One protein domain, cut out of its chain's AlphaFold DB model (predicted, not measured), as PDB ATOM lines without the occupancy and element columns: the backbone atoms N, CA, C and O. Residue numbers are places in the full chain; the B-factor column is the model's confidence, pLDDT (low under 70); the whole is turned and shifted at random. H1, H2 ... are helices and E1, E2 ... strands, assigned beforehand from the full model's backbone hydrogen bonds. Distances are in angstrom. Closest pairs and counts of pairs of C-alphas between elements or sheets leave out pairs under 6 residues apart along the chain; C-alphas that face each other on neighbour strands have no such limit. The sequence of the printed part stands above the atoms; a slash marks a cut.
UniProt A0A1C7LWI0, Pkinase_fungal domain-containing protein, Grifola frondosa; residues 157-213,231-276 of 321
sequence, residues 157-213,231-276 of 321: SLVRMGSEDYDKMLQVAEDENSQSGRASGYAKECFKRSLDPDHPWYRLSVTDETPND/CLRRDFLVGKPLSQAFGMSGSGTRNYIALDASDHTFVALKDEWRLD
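This is residues 157 to 213 and 231 to 276 of the 321 residues of the protein "Pkinase_fungal domain-containing protein" of Grifola frondosa (UniProt A0A1C7LWI0). Two helices, H1 and H2, pack across one face of a strongly twisted four-stranded antiparallel sheet, order E1 E2 E3 E4, in two layers. The 103 printed residues run H1 H2 E1 E2 E3 E4, under half in named elements, class mixed. The whole is compact, radius of gyration of the C-alphas 14.4 A, spanning 44 by 39 by 30 A.

Start at H1, residues 164 to 174; it touches residues 188 to 192 of H2, residues 182 to 194, closest C-alphas Ala 173 and Lys 192, 5.1 A. Next, E1, residues 202 to 208, pairs with E2, residues 232 to 238: N 204 and O 236, 2.8 A. E3, residues 254 to 260, and E4, residues 266 to 271, complete a meander of hairpins, E2 E3 E4, each strand antiparallel to the one before: N 237 and O 259, 2.8 A; N 256 and O 269, 2.8 A. H2's height over the sheet is 8.8 A. O i to N i+4 pairs are within hydrogen-bond range throughout H1, 8 of 9 in H2.

Find C-alpha 164, where H1 begins, at (187.006, 71.848, 161.405); H2 spans 18.8 A from first to last C-alpha, E2 19.2 A; E4 ends at C-alpha 271, at (172.033, 87.995, 170.739).

Residues 214 to 230 are cut out; C-alphas 213 and 231 are 11.5 A apart. E2 to E3 is a long link. pLDDT is under 70 at residues 177 to 184, 210 to 213 and 231.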
ATOM      1  N   SER A 157     173.972  76.984 164.148       95.12
ATOM      2  CA  SER A 157     174.321  75.595 163.848       95.12
ATOM      3  C   SER A 157     175.276  75.045 164.897       95.12
ATOM      4  O   SER A 157     176.197  75.728 165.332       95.12
ATOM      5  N   LEU A 158     175.027  73.816 165.353       96.19
ATOM      6  CA  LEU A 158     175.850  73.178 166.377       96.19
ATOM      7  C   LEU A 158     177.244  72.870 165.813       96.19
ATOM      8  O   LEU A 158     177.365  72.146 164.822       96.19
ATOM      9  N   VAL A 159     178.286  73.348 166.489       97.06
ATOM     10  CA  VAL A 159     179.675  72.968 166.213       97.06
ATOM     11  C   VAL A 159     179.901  71.583 166.812       97.06
ATOM     12  O   VAL A 159     179.890  71.396 168.029       97.06
ATOM     13  N   ARG A 160     180.042  70.574 165.948       94.88
ATOM     14  CA  ARG A 160     180.215  69.181 166.381       94.88
ATOM     15  C   ARG A 160     181.660  68.919 166.784       94.88
ATOM     16  O   ARG A 160     182.580  69.394 166.124       94.88
ATOM     17  N   MET A 161     181.847  68.096 167.813       93.62
ATOM     18  CA  MET A 161     183.162  67.589 168.200       93.62
ATOM     19  C   MET A 161     183.858  66.924 166.999       93.62
ATOM     20  O   MET A 161     183.244  66.105 166.313       93.62
ATOM     21  N   GLY A 162     185.113  67.303 166.742       92.75
ATOM     22  CA  GLY A 162     185.909  66.824 165.603       92.75
ATOM     23  C   GLY A 162     185.557  67.450 164.246       92.75
ATOM     24  O   GLY A 162     185.984  66.945 163.212       92.75
ATOM     25  N   SER A 163     184.743  68.509 164.220       96.25
ATOM     26  CA  SER A 163     184.591  69.344 163.023       96.25
ATOM     27  C   SER A 163     185.756  70.327 162.883       96.25
ATOM     28  O   SER A 163     186.397  70.681 163.868       96.25
ATOM     29  N   GLU A 164     185.974  70.836 161.669       95.94
ATOM     30  CA  GLU A 164     187.006  71.848 161.405       95.94
ATOM     31  C   GLU A 164     186.838  73.094 162.293       95.94
ATOM     32  O   GLU A 164     187.818  73.625 162.809       95.94
ATOM     33  N   ASP A 165     185.598  73.535 162.524       96.12
ATOM     34  CA  ASP A 165     185.308  74.648 163.433       96.12
ATOM     35  C   ASP A 165     185.707  74.328 164.873       96.12
ATOM     36  O   ASP A 165     186.302  75.166 165.543       96.12
ATOM     37  N   TYR A 166     185.410  73.115 165.344       96.69
ATOM     38  CA  TYR A 166     185.748  72.678 166.698       96.69
ATOM     39  C   TYR A 166     187.263  72.695 166.925       96.69
ATOM     40  O   TYR A 166     187.742  73.268 167.906       96.69
ATOM     41  N   ASP A 167     188.015  72.132 165.980       95.62
ATOM     42  CA  ASP A 167     189.474  72.079 166.050       95.62
ATOM     43  C   ASP A 167     190.087  73.485 165.967       95.62
ATOM     44  O   ASP A 167     190.995  73.812 166.733       95.62
ATOM     45  N   LYS A 168     189.540  74.363 165.112       93.88
ATOM     46  CA  LYS A 168     189.952  75.773 165.022       93.88
ATOM     47  C   LYS A 168     189.709  76.540 166.316       93.88
ATOM     48  O   LYS A 168     190.588  77.283 166.749       93.88
ATOM     49  N   MET A 169     188.541  76.379 166.942       95.62
ATOM     50  CA  MET A 169     188.228  77.044 168.213       95.62
ATOM     51  C   MET A 169     189.242  76.657 169.295       95.62
ATOM     52  O   MET A 169     189.739  77.531 170.005       95.62
ATOM     53  N   LEU A 170     189.603  75.372 169.376       95.38
ATOM     54  CA  LEU A 170     190.630  74.887 170.300       95.38
ATOM     55  C   LEU A 170     192.024  75.418 169.954       95.38
ATOM     56  O   LEU A 170     192.730  75.902 170.836       95.38
ATOM     57  N   GLN A 171     192.412  75.385 168.679       93.25
ATOM     58  CA  GLN A 171     193.709  75.889 168.232       93.25
ATOM     59  C   GLN A 171     193.887  77.369 168.586       93.25
ATOM     60  O   GLN A 171     194.898  77.748 169.173       93.25
ATOM     61  N   VAL A 172     192.892  78.204 168.272       91.12
ATOM     62  CA  VAL A 172     192.929  79.642 168.568       91.12
ATOM     63  C   VAL A 172     192.936  79.899 170.076       91.12
ATOM     64  O   VAL A 172     193.607  80.824 170.535       91.12
ATOM     65  N   ALA A 173     192.244  79.080 170.871       91.31
ATOM     66  CA  ALA A 173     192.270  79.192 172.327       91.31
ATOM     67  C   ALA A 173     193.652  78.861 172.929       91.31
ATOM     68  O   ALA A 173     194.057  79.503 173.904       91.31
ATOM     69  N   GLU A 174     194.394  77.916 172.346       89.19
ATOM     70  CA  GLU A 174     195.709  77.483 172.841       89.19
ATOM     71  C   GLU A 174     196.902  78.251 172.243       89.19
ATOM     72  O   GLU A 174     197.972  78.267 172.842       89.19
ATOM     73  N   ASP A 175     196.748  78.953 171.115       84.06
ATOM     74  CA  ASP A 175     197.875  79.608 170.429       84.06
ATOM     75  C   ASP A 175     198.414  80.847 171.168       84.06
ATOM     76  O   ASP A 175     197.929  81.966 170.984       84.06
ATOM     77  N   GLU A 176     199.433  80.672 172.009       72.56
ATOM     78  CA  GLU A 176     200.082  81.740 172.786       72.56
ATOM     79  C   GLU A 176     200.684  82.880 171.940       72.56
ATOM     80  O   GLU A 176     200.867  83.982 172.460       72.56
ATOM     81  N   ASN A 177     200.942  82.659 170.645       66.75
ATOM     82  CA  ASN A 177     201.545  83.649 169.748       66.75
ATOM     83  C   ASN A 177     200.514  84.480 168.968       66.75
ATOM     84  O   ASN A 177     200.862  85.529 168.413       66.75
ATOM     85  N   SER A 178     199.250  84.056 168.937       59.41
ATOM     86  CA  SER A 178     198.173  84.788 168.279       59.41
ATOM     87  C   SER A 178     197.698  85.962 169.145       59.41
ATOM     88  O   SER A 178     196.944  85.801 170.100       59.41
ATOM     89  N   GLN A 179     198.139  87.163 168.750       56.91
ATOM     90  CA  GLN A 179     197.714  88.506 169.185       56.91
ATOM     91  C   GLN A 179     198.318  89.066 170.494       56.91
ATOM     92  O   GLN A 179     197.718  89.133 171.566       56.91
ATOM     93  N   SER A 180     199.505  89.649 170.330       42.53
ATOM     94  CA  SER A 180     200.250  90.492 171.269       42.53
ATOM     95  C   SER A 180     199.627  91.893 171.467       42.53
ATOM     96  O   SER A 180     200.210  92.922 171.134       42.53
ATOM     97  N   GLY A 181     198.429  91.958 172.059       50.03
ATOM     98  CA  GLY A 181     197.805  93.206 172.521       50.03
ATOM     99  C   GLY A 181     196.932  92.994 173.764       50.03
ATOM    100  O   GLY A 181     196.181  92.028 173.833       50.03
ATOM    101  N   ARG A 182     196.984  93.904 174.755       47.84
ATOM    102  CA  ARG A 182     196.249  93.775 176.042       47.84
ATOM    103  C   ARG A 182     194.738  93.517 175.890       47.84
ATOM    104  O   ARG A 182     194.182  92.774 176.690       47.84
ATOM    105  N   ALA A 183     194.086  94.121 174.890       52.31
ATOM    106  CA  ALA A 183     192.657  93.924 174.622       52.31
ATOM    107  C   ALA A 183     192.349  92.544 174.006       52.31
ATOM    108  O   ALA A 183     191.313  91.960 174.314       52.31
ATOM    109  N   SER A 184     193.274  91.996 173.211       66.69
ATOM    110  CA  SER A 184     193.151  90.645 172.660       66.69
ATOM    111  C   SER A 184     193.379  89.566 173.724       66.69
ATOM    112  O   SER A 184     192.618  88.606 173.793       66.69
ATOM    113  N   GLY A 185     194.327  89.770 174.649       82.19
ATOM    114  CA  GLY A 185     194.597  88.800 175.719       82.19
ATOM    115  C   GLY A 185     193.388  88.518 176.621       82.19
ATOM    116  O   GLY A 185     193.116  87.364 176.937       82.19
ATOM    117  N   TYR A 186     192.622  89.552 177.000       87.31
ATOM    118  CA  TYR A 186     191.399  89.360 177.791       87.31
ATOM    119  C   TYR A 186     190.301  88.644 176.996       87.31
ATOM    120  O   TYR A 186     189.692  87.706 177.509       87.31
ATOM    121  N   ALA A 187     190.065  89.053 175.744       90.56
ATOM    122  CA  ALA A 187     189.064  88.423 174.887       90.56
ATOM    123  C   ALA A 187     189.385  86.941 174.653       90.56
ATOM    124  O   ALA A 187     188.506  86.096 174.804       90.56
ATOM    125  N   LYS A 188     190.655  86.619 174.391       91.00
ATOM    126  CA  LYS A 188     191.134  85.249 174.234       91.00
ATOM    127  C   LYS A 188     190.916  84.407 175.488       91.00
ATOM    128  O   LYS A 188     190.402  83.299 175.396       91.00
ATOM    129  N   GLU A 189     191.268  84.927 176.661       92.44
ATOM    130  CA  GLU A 189     191.059  84.229 177.934       92.44
ATOM    131  C   GLU A 189     189.564  83.974 178.198       92.44
ATOM    132  O   GLU A 189     189.166  82.877 178.588       92.44
ATOM    133  N   CYS A 190     188.711  84.965 177.930       94.06
ATOM    134  CA  CYS A 190     187.259  84.810 177.987       94.06
ATOM    135  C   CYS A 190     186.746  83.761 176.993       94.06
ATOM    136  O   CYS A 190     185.913  82.935 177.362       94.06
ATOM    137  N   PHE A 191     187.254  83.767 175.759       95.19
ATOM    138  CA  PHE A 191     186.906  82.781 174.743       95.19
ATOM    139  C   PHE A 191     187.326  81.374 175.173       95.19
ATOM    140  O   PHE A 191     186.494  80.473 175.170       95.19
ATOM    141  N   LYS A 192     188.559  81.194 175.659       95.31
ATOM    142  CA  LYS A 192     189.057  79.919 176.193       95.31
ATOM    143  C   LYS A 192     188.163  79.383 177.313       95.31
ATOM    144  O   LYS A 192     187.785  78.219 177.287       95.31
ATOM    145  N   ARG A 193     187.746  80.236 178.256       95.75
ATOM    146  CA  ARG A 193     186.789  79.858 179.318       95.75
ATOM    147  C   ARG A 193     185.393  79.525 178.797       95.75
ATOM    148  O   ARG A 193     184.667  78.790 179.458       95.75
ATOM    149  N   SER A 194     184.999  80.090 177.656       96.50
ATOM    150  CA  SER A 194     183.708  79.800 177.028       96.50
ATOM    151  C   SER A 194     183.656  78.408 176.395       96.50
ATOM    152  O   SER A 194     182.561  77.878 176.216       96.50
ATOM    153  N   LEU A 195     184.811  77.795 176.103       96.56
ATOM    154  CA  LEU A 195     184.937  76.442 175.549       96.56
ATOM    155  C   LEU A 195     184.713  75.364 176.626       96.56
ATOM    156  O   LEU A 195     185.513  74.451 176.817       96.56
ATOM    157  N   ASP A 196     183.614  75.505 177.359       94.44
ATOM    158  CA  ASP A 196     183.144  74.579 178.382       94.44
ATOM    159  C   ASP A 196     182.623  73.298 177.696       94.44
ATOM    160  O   ASP A 196     181.713  73.403 176.867       94.44
ATOM    161  N   PRO A 197     183.173  72.104 177.992       90.38
ATOM    162  CA  PRO A 197     182.744  70.852 177.363       90.38
ATOM    163  C   PRO A 197     181.318  70.437 177.757       90.38
ATOM    164  O   PRO A 197     180.676  69.691 177.019       90.38
ATOM    165  N   ASP A 198     180.796  70.946 178.879       91.44
ATOM    166  CA  ASP A 198     179.420  70.696 179.320       91.44
ATOM    167  C   ASP A 198     178.411  71.659 178.666       91.44
ATOM    168  O   ASP A 198     177.204  71.608 178.945       91.44
ATOM    169  N   HIS A 199     178.878  72.552 177.786       92.50
ATOM    170  CA  HIS A 199     178.045  73.494 177.053       92.50
ATOM    171  C   HIS A 199     178.212  73.329 175.532       92.50
ATOM    172  O   HIS A 199     179.334  73.281 175.037       92.50
ATOM    173  N   PRO A 200     177.115  73.270 174.755       94.44
ATOM    174  CA  PRO A 200     177.201  73.179 173.303       94.44
ATOM    175  C   PRO A 200     177.790  74.454 172.696       94.44
ATOM    176  O   PRO A 200     177.471  75.565 173.121       94.44
ATOM    177  N   TRP A 201     178.626  74.287 171.677       97.06
ATOM    178  CA  TRP A 201     179.204  75.392 170.915       97.06
ATOM    179  C   TRP A 201     178.439  75.570 169.612       97.06
ATOM    180  O   TRP A 201     177.927  74.604 169.040       97.06
ATOM    181  N   TYR A 202     178.361  76.803 169.131       97.75
ATOM    182  CA  TYR A 202     177.560  77.145 167.965       97.75
ATOM    183  C   TYR A 202     178.338  78.002 166.978       97.75
ATOM    184  O   TYR A 202     179.190  78.803 167.346       97.75
ATOM    185  N   ARG A 203     177.989  77.850 165.705       97.25
ATOM    186  CA  ARG A 203     178.258  78.817 164.653       97.25
ATOM    187  C   ARG A 203     176.981  79.624 164.452       97.25
ATOM    188  O   ARG A 203     175.952  79.051 164.085       97.25
ATOM    189  N   LEU A 204     177.057  80.923 164.709       96.00
ATOM    190  CA  LEU A 204     175.972  81.884 164.553       96.00
ATOM    191  C   LEU A 204     176.173  82.695 163.277       96.00
ATOM    192  O   LEU A 204     177.240  83.265 163.064       96.00
ATOM    193  N   SER A 205     175.144  82.765 162.448       93.81
ATOM    194  CA  SER A 205     175.145  83.489 161.184       93.81
ATOM    195  C   SER A 205     174.339  84.773 161.303       93.81
ATOM    196  O   SER A 205     173.136  84.742 161.541       93.81
ATOM    197  N   VAL A 206     174.987  85.908 161.070       91.12
ATOM    198  CA  VAL A 206     174.354  87.226 161.061       91.12
ATOM    199  C   VAL A 206     174.272  87.708 159.623       91.12
ATOM    200  O   VAL A 206     175.277  87.774 158.918       91.12
ATOM    201  N   THR A 207     173.063  88.038 159.180       89.00
ATOM    202  CA  THR A 207     172.849  88.690 157.887       89.00
ATOM    203  C   THR A 207     172.939  90.187 158.113       89.00
ATOM    204  O   THR A 207     172.054  90.765 158.735       89.00
ATOM    205  N   ASP A 208     174.034  90.802 157.680       83.56
ATOM    206  CA  ASP A 208     174.265  92.221 157.898       83.56
ATOM    207  C   ASP A 208     173.307  93.045 157.037       83.56
ATOM    208  O   ASP A 208     173.307  92.954 155.808       83.56
ATOM    209  N   GLU A 209     172.478  93.852 157.693       78.06
ATOM    210  CA  GLU A 209     171.501  94.721 157.039       78.06
ATOM    211  C   GLU A 209     172.091  96.098 156.697       78.06
ATOM    212  O   GLU A 209     171.353  97.043 156.388       78.06
ATOM    213  N   THR A 210     173.418  96.241 156.746       68.25
ATOM    214  CA  THR A 210     174.133  97.425 156.269       68.25
ATOM    215  C   THR A 210     173.712  97.783 154.836       68.25
ATOM    216  O   THR A 210     173.613  96.924 153.959       68.25
ATOM    217  N   PRO A 211     173.440  99.064 154.540       55.16
ATOM    218  CA  PRO A 211     173.554  99.563 153.177       55.16
ATOM    219  C   PRO A 211     175.005  99.358 152.723       55.16
ATOM    220  O   PRO A 211     175.936  99.739 153.430       55.16
ATOM    221  N   ASN A 212     175.179  98.683 151.593       49.69
ATOM    222  CA  ASN A 212     176.469  98.256 151.066       49.69
ATOM    223  C   ASN A 212     177.249  99.469 150.518       49.69
ATOM    224  O   ASN A 212     177.225  99.709 149.315       49.69
ATOM    225  N   ASP A 213     177.895 100.248 151.388       46.72
ATOM    226  CA  ASP A 213     178.746 101.371 150.959       46.72
ATOM    227  C   ASP A 213     180.196 100.933 150.664       46.72
ATOM    228  O   ASP A 213     180.900 101.629 149.936       46.72
ATOM    229  N   CYS A 231     172.836  91.848 151.367       54.78
ATOM    230  CA  CYS A 231     173.063  91.579 152.780       54.78
ATOM    231  C   CYS A 231     174.256  90.628 152.932       54.78
ATOM    232  O   CYS A 231     174.225  89.492 152.452       54.78
ATOM    233  N   LEU A 232     175.323  91.085 153.587       76.81
ATOM    234  CA  LEU A 232     176.518  90.277 153.805       76.81
ATOM    235  C   LEU A 232     176.274  89.300 154.956       76.81
ATOM    236  O   LEU A 232     176.102  89.715 156.099       76.81
ATOM    237  N   ARG A 233     176.297  87.993 154.687       85.56
ATOM    238  CA  ARG A 233     176.279  86.987 155.755       85.56
ATOM    239  C   ARG A 233     177.667  86.875 156.387       85.56
ATOM    240  O   ARG A 233     178.641  86.624 155.680       85.56
ATOM    241  N   ARG A 234     177.740  87.012 157.710       90.50
ATOM    242  CA  ARG A 234     178.932  86.731 158.521       90.50
ATOM    243  C   ARG A 234     178.656  85.597 159.492       90.50
ATOM    244  O   ARG A 234     177.565  85.520 160.048       90.50
ATOM    245  N   ASP A 235     179.654  84.750 159.704       94.56
ATOM    246  CA  ASP A 235     179.569  83.607 160.606       94.56
ATOM    247  C   ASP A 235     180.522  83.796 161.788       94.56
ATOM    248  O   ASP A 235     181.681  84.177 161.619       94.56
ATOM    249  N   PHE A 236     180.036  83.477 162.982       96.44
ATOM    250  CA  PHE A 236     180.753  83.642 164.236       96.44
ATOM    251  C   PHE A 236     180.723  82.346 165.035       96.44
ATOM    252  O   PHE A 236     179.656  81.779 165.266       96.44
ATOM    253  N   LEU A 237     181.884  81.883 165.487       97.88
ATOM    254  CA  LEU A 237     182.001  80.706 166.342       97.88
ATOM    255  C   LEU A 237     181.938  81.131 167.810       97.88
ATOM    256  O   LEU A 237     182.707  81.991 168.246       97.88
ATOM    257  N   VAL A 238     181.028  80.534 168.576       97.75
ATOM    258  CA  VAL A 238     180.774  80.864 169.983       97.75
ATOM    259  C   VAL A 238     180.742  79.615 170.856       97.75
ATOM    260  O   VAL A 238     180.182  78.583 170.483       97.75
ATOM    261  N   GLY A 239     181.324  79.726 172.049       97.06
ATOM    262  CA  GLY A 239     181.115  78.776 173.138       97.06
ATOM    263  C   GLY A 239     179.957  79.205 174.041       97.06
ATOM    264  O   GLY A 239     178.963  79.792 173.607       97.06
ATOM    265  N   LYS A 240     180.110  78.952 175.339       96.81
ATOM    266  CA  LYS A 240     179.190  79.384 176.394       96.81
ATOM    267  C   LYS A 240     179.071  80.917 176.461       96.81
ATOM    268  O   LYS A 240     180.098  81.599 176.464       96.81
ATOM    269  N   PRO A 241     177.855  81.482 176.587       96.06
ATOM    270  CA  PRO A 241     177.687  82.919 176.792       96.06
ATOM    271  C   PRO A 241     178.469  83.417 178.017       96.06
ATOM    272  O   PRO A 241     178.450  82.785 179.074       96.06
ATOM    273  N   LEU A 242     179.091  84.594 177.906       94.12
ATOM    274  CA  LEU A 242     179.656  85.327 179.044       94.12
ATOM    275  C   LEU A 242     178.575  85.735 180.045       94.12
ATOM    276  O   LEU A 242     178.798  85.736 181.254       94.12
ATOM    277  N   SER A 243     177.412  86.121 179.530       92.44
ATOM    278  CA  SER A 243     176.236  86.439 180.326       92.44
ATOM    279  C   SER A 243     174.971  86.069 179.567       92.44
ATOM    280  O   SER A 243     174.931  86.104 178.334       92.44
ATOM    281  N   GLN A 244     173.936  85.705 180.319       89.94
ATOM    282  CA  GLN A 244     172.641  85.311 179.783       89.94
ATOM    283  C   GLN A 244     171.525  85.819 180.696       89.94
ATOM    284  O   GLN A 244     171.607  85.678 181.918       89.94
ATOM    285  N   ALA A 245     170.487  86.412 180.105       85.38
ATOM    286  CA  ALA A 245     169.294  86.828 180.829       85.38
ATOM    287  C   ALA A 245     168.586  85.613 181.454       85.38
ATOM    288  O   ALA A 245     168.473  84.552 180.835       85.38
ATOM    289  N   PHE A 246     168.115  85.769 182.692       76.12
ATOM    290  CA  PHE A 246     167.458  84.698 183.436       76.12
ATOM    291  C   PHE A 246     165.983  84.545 183.042       76.12
ATOM    292  O   PHE A 246     165.300  85.530 182.778       76.12
ATOM    293  N   GLY A 247     165.480  83.310 183.102       77.12
ATOM    294  CA  GLY A 247     164.059  82.996 182.953       77.12
ATOM    295  C   GLY A 247     163.610  82.700 181.520       77.12
ATOM    296  O   GLY A 247     164.409  82.651 180.581       77.12
ATOM    297  N   MET A 248     162.303  82.453 181.385       80.56
ATOM    298  CA  MET A 248     161.661  82.143 180.104       80.56
ATOM    299  C   MET A 248     161.373  83.384 179.276       80.56
ATOM    300  O   MET A 248     161.741  83.424 178.105       80.56
ATOM    301  N   SER A 249     160.718  84.369 179.883       70.50
ATOM    302  CA  SER A 249     160.218  85.557 179.205       70.50
ATOM    303  C   SER A 249     161.199  86.725 179.275       70.50
ATOM    304  O   SER A 249     162.036  86.808 180.175       70.50
ATOM    305  N   GLY A 250     161.083  87.646 178.320       74.62
ATOM    306  CA  GLY A 250     161.895  88.858 178.233       74.62
ATOM    307  C   GLY A 250     162.885  88.821 177.073       74.62
ATOM    308  O   GLY A 250     162.746  88.034 176.142       74.62
ATOM    309  N   SER A 251     163.901  89.681 177.130       76.12
ATOM    310  CA  SER A 251     164.833  89.889 176.013       76.12
ATOM    311  C   SER A 251     165.698  88.667 175.688       76.12
ATOM    312  O   SER A 251     166.336  88.626 174.643       76.12
ATOM    313  N   GLY A 252     165.773  87.672 176.582       82.50
ATOM    314  CA  GLY A 252     166.542  86.443 176.357       82.50
ATOM    315  C   GLY A 252     168.022  86.681 176.032       82.50
ATOM    316  O   GLY A 252     168.651  85.792 175.460       82.50
ATOM    317  N   THR A 253     168.552  87.863 176.372       89.38
ATOM    318  CA  THR A 253     169.834  88.368 175.875       89.38
ATOM    319  C   THR A 253     170.980  87.433 176.227       89.38
ATOM    320  O   THR A 253     171.102  87.005 177.378       89.38
ATOM    321  N   ARG A 254     171.856  87.170 175.258       93.94
ATOM    322  CA  ARG A 254     173.103  86.426 175.434       93.94
ATOM    323  C   ARG A 254     174.253  87.261 174.904       93.94
ATOM    324  O   ARG A 254     174.184  87.790 173.800       93.94
ATOM    325  N   ASN A 255     175.314  87.369 175.690       95.44
ATOM    326  CA  ASN A 255     176.536  88.038 175.265       95.44
ATOM    327  C   ASN A 255     177.651  87.010 175.163       95.44
ATOM    328  O   ASN A 255     177.873  86.244 176.098       95.44
ATOM    329  N   TYR A 256     178.370  87.024 174.054       97.00
ATOM    330  CA  TYR A 256     179.439  86.090 173.743       97.00
ATOM    331  C   TYR A 256     180.732  86.849 173.474       97.00
ATOM    332  O   TYR A 256     180.711  87.965 172.953       97.00
ATOM    333  N   ILE A 257     181.860  86.201 173.763       96.19
ATOM    334  CA  ILE A 257     183.050  86.421 172.944       96.19
ATOM    335  C   ILE A 257     182.967  85.419 171.808       96.19
ATOM    336  O   ILE A 257     182.845  84.219 172.051       96.19
ATOM    337  N   ALA A 258     183.002  85.927 170.589       96.00
ATOM    338  CA  ALA A 258     182.938  85.132 169.386       96.00
ATOM    339  C   ALA A 258     184.244  85.245 168.606       96.00
ATOM    340  O   ALA A 258     184.951  86.250 168.697       96.00
ATOM    341  N   LEU A 259     184.535  84.213 167.826       95.44
ATOM    342  CA  LEU A 259     185.588  84.220 166.824       95.44
ATOM    343  C   LEU A 259     184.939  84.433 165.455       95.44
ATOM    344  O   LEU A 259     184.081  83.639 165.064       95.44
ATOM    345  N   ASP A 260     185.317  85.485 164.730       92.69
ATOM    346  CA  ASP A 260     184.881  85.657 163.341       92.69
ATOM    347  C   ASP A 260     185.459  84.506 162.498       92.69
ATOM    348  O   ASP A 260     186.661  84.223 162.519       92.69
ATOM    349  N   ALA A 261     184.587  83.781 161.796       90.81
ATOM    350  CA  ALA A 261     184.985  82.597 161.047       90.81
ATOM    351  C   ALA A 261     185.878  82.927 159.838       90.81
ATOM    352  O   ALA A 261     186.542  82.028 159.322       90.81
ATOM    353  N   SER A 262     185.889  84.186 159.380       87.12
ATOM    354  CA  SER A 262     186.617  84.622 158.187       87.12
ATOM    355  C   SER A 262     188.062  85.035 158.468       87.12
ATOM    356  O   SER A 262     188.964  84.610 157.747       87.12
ATOM    357  N   ASP A 263     188.289  85.846 159.503       85.19
ATOM    358  CA  ASP A 263     189.601  86.426 159.819       85.19
ATOM    359  C   ASP A 263     190.153  85.999 161.187       85.19
ATOM    360  O   ASP A 263     191.266  86.380 161.554       85.19
ATOM    361  N   HIS A 264     189.398  85.180 161.924       87.19
ATOM    362  CA  HIS A 264     189.767  84.654 163.236       87.19
ATOM    363  C   HIS A 264     190.066  85.751 164.265       87.19
ATOM    364  O   HIS A 264     190.886  85.580 165.170       87.19
ATOM    365  N   THR A 265     189.382  86.889 164.149       90.12
ATOM    366  CA  THR A 265     189.430  87.951 165.152       90.12
ATOM    367  C   THR A 265     188.371  87.748 166.233       90.12
ATOM    368  O   THR A 265     187.287  87.213 165.995       90.12
ATOM    369  N   PHE A 266     188.693  88.170 167.458       92.81
ATOM    370  CA  PHE A 266     187.734  88.150 168.558       92.81
ATOM    371  C   PHE A 266     186.795  89.351 168.488       92.81
ATOM    372  O   PHE A 266     187.241  90.498 168.420       92.81
ATOM    373  N   VAL A 267     185.496  89.087 168.602       93.12
ATOM    374  CA  VAL A 267     184.442  90.104 168.648       93.12
ATOM    375  C   VAL A 267     183.494  89.849 169.817       93.12
ATOM    376  O   VAL A 267     183.323  88.717 170.269       93.12
ATOM    377  N   ALA A 268     182.859  90.905 170.321       94.62
ATOM    378  CA  ALA A 268     181.729  90.760 171.230       94.62
ATOM    379  C   ALA A 268     180.450  90.593 170.398       94.62
ATOM    380  O   ALA A 268     180.141  91.454 169.575       94.62
ATOM    381  N   LEU A 269     179.714  89.503 170.616       95.31
ATOM    382  CA  LEU A 269     178.446  89.234 169.939       95.31
ATOM    383  C   LEU A 269     177.310  89.293 170.954       95.31
ATOM    384  O   LEU A 269     177.353  88.615 171.982       95.31
ATOM    385  N   LYS A 270     176.291  90.098 170.654       94.69
ATOM    386  CA  LYS A 270     175.069  90.215 171.448       94.69
ATOM    387  C   LYS A 270     173.898  89.634 170.657       94.69
ATOM    388  O   LYS A 270     173.583  90.125 169.580       94.69
ATOM    389  N   ASP A 271     173.276  88.604 171.214       92.31
ATOM    390  CA  ASP A 271     172.033  87.995 170.739       92.31
ATOM    391  C   ASP A 271     170.891  88.452 171.656       92.31
ATOM    392  O   ASP A 271     171.037  88.455 172.881       92.31
ATOM    393  N   GLU A 272     169.773  88.888 171.083       88.88
ATOM    394  CA  GLU A 272     168.645  89.439 171.828       88.88
ATOM    395  C   GLU A 272     167.315  89.202 171.110       88.88
ATOM    396  O   GLU A 272     167.140  89.520 169.933       88.88
ATOM    397  N   TRP A 273     166.329  88.733 171.873       84.06
ATOM    398  CA  TRP A 273     164.932  88.759 171.477       84.06
ATOM    399  C   TRP A 273     164.400  90.189 171.570       84.06
ATOM    400  O   TRP A 273     164.044  90.678 172.646       84.06
ATOM    401  N   ARG A 274     164.360  90.881 170.432       79.19
ATOM    402  CA  ARG A 274     163.843  92.249 170.371       79.19
ATOM    403  C   ARG A 274     162.320  92.275 170.278       79.19
ATOM    404  O   ARG A 274     161.704  91.442 169.617       79.19
ATOM    405  N   LEU A 275     161.716  93.303 170.868       72.75
ATOM    406  CA  LEU A 275     160.333  93.655 170.555       72.75
ATOM    407  C   LEU A 275     160.265  94.139 169.106       72.75
ATOM    408  O   LEU A 275     161.008  95.044 168.712       72.75
ATOM    409  N   ASP A 276     159.370  93.548 168.316       72.50
ATOM    410  CA  ASP A 276     159.152  94.001 166.948       72.50
ATOM    411  C   ASP A 276     158.245  95.229 166.930       72.50
ATOM    412  O   ASP A 276     157.026  95.141 166.823       72.50
TER     413      ASP A 276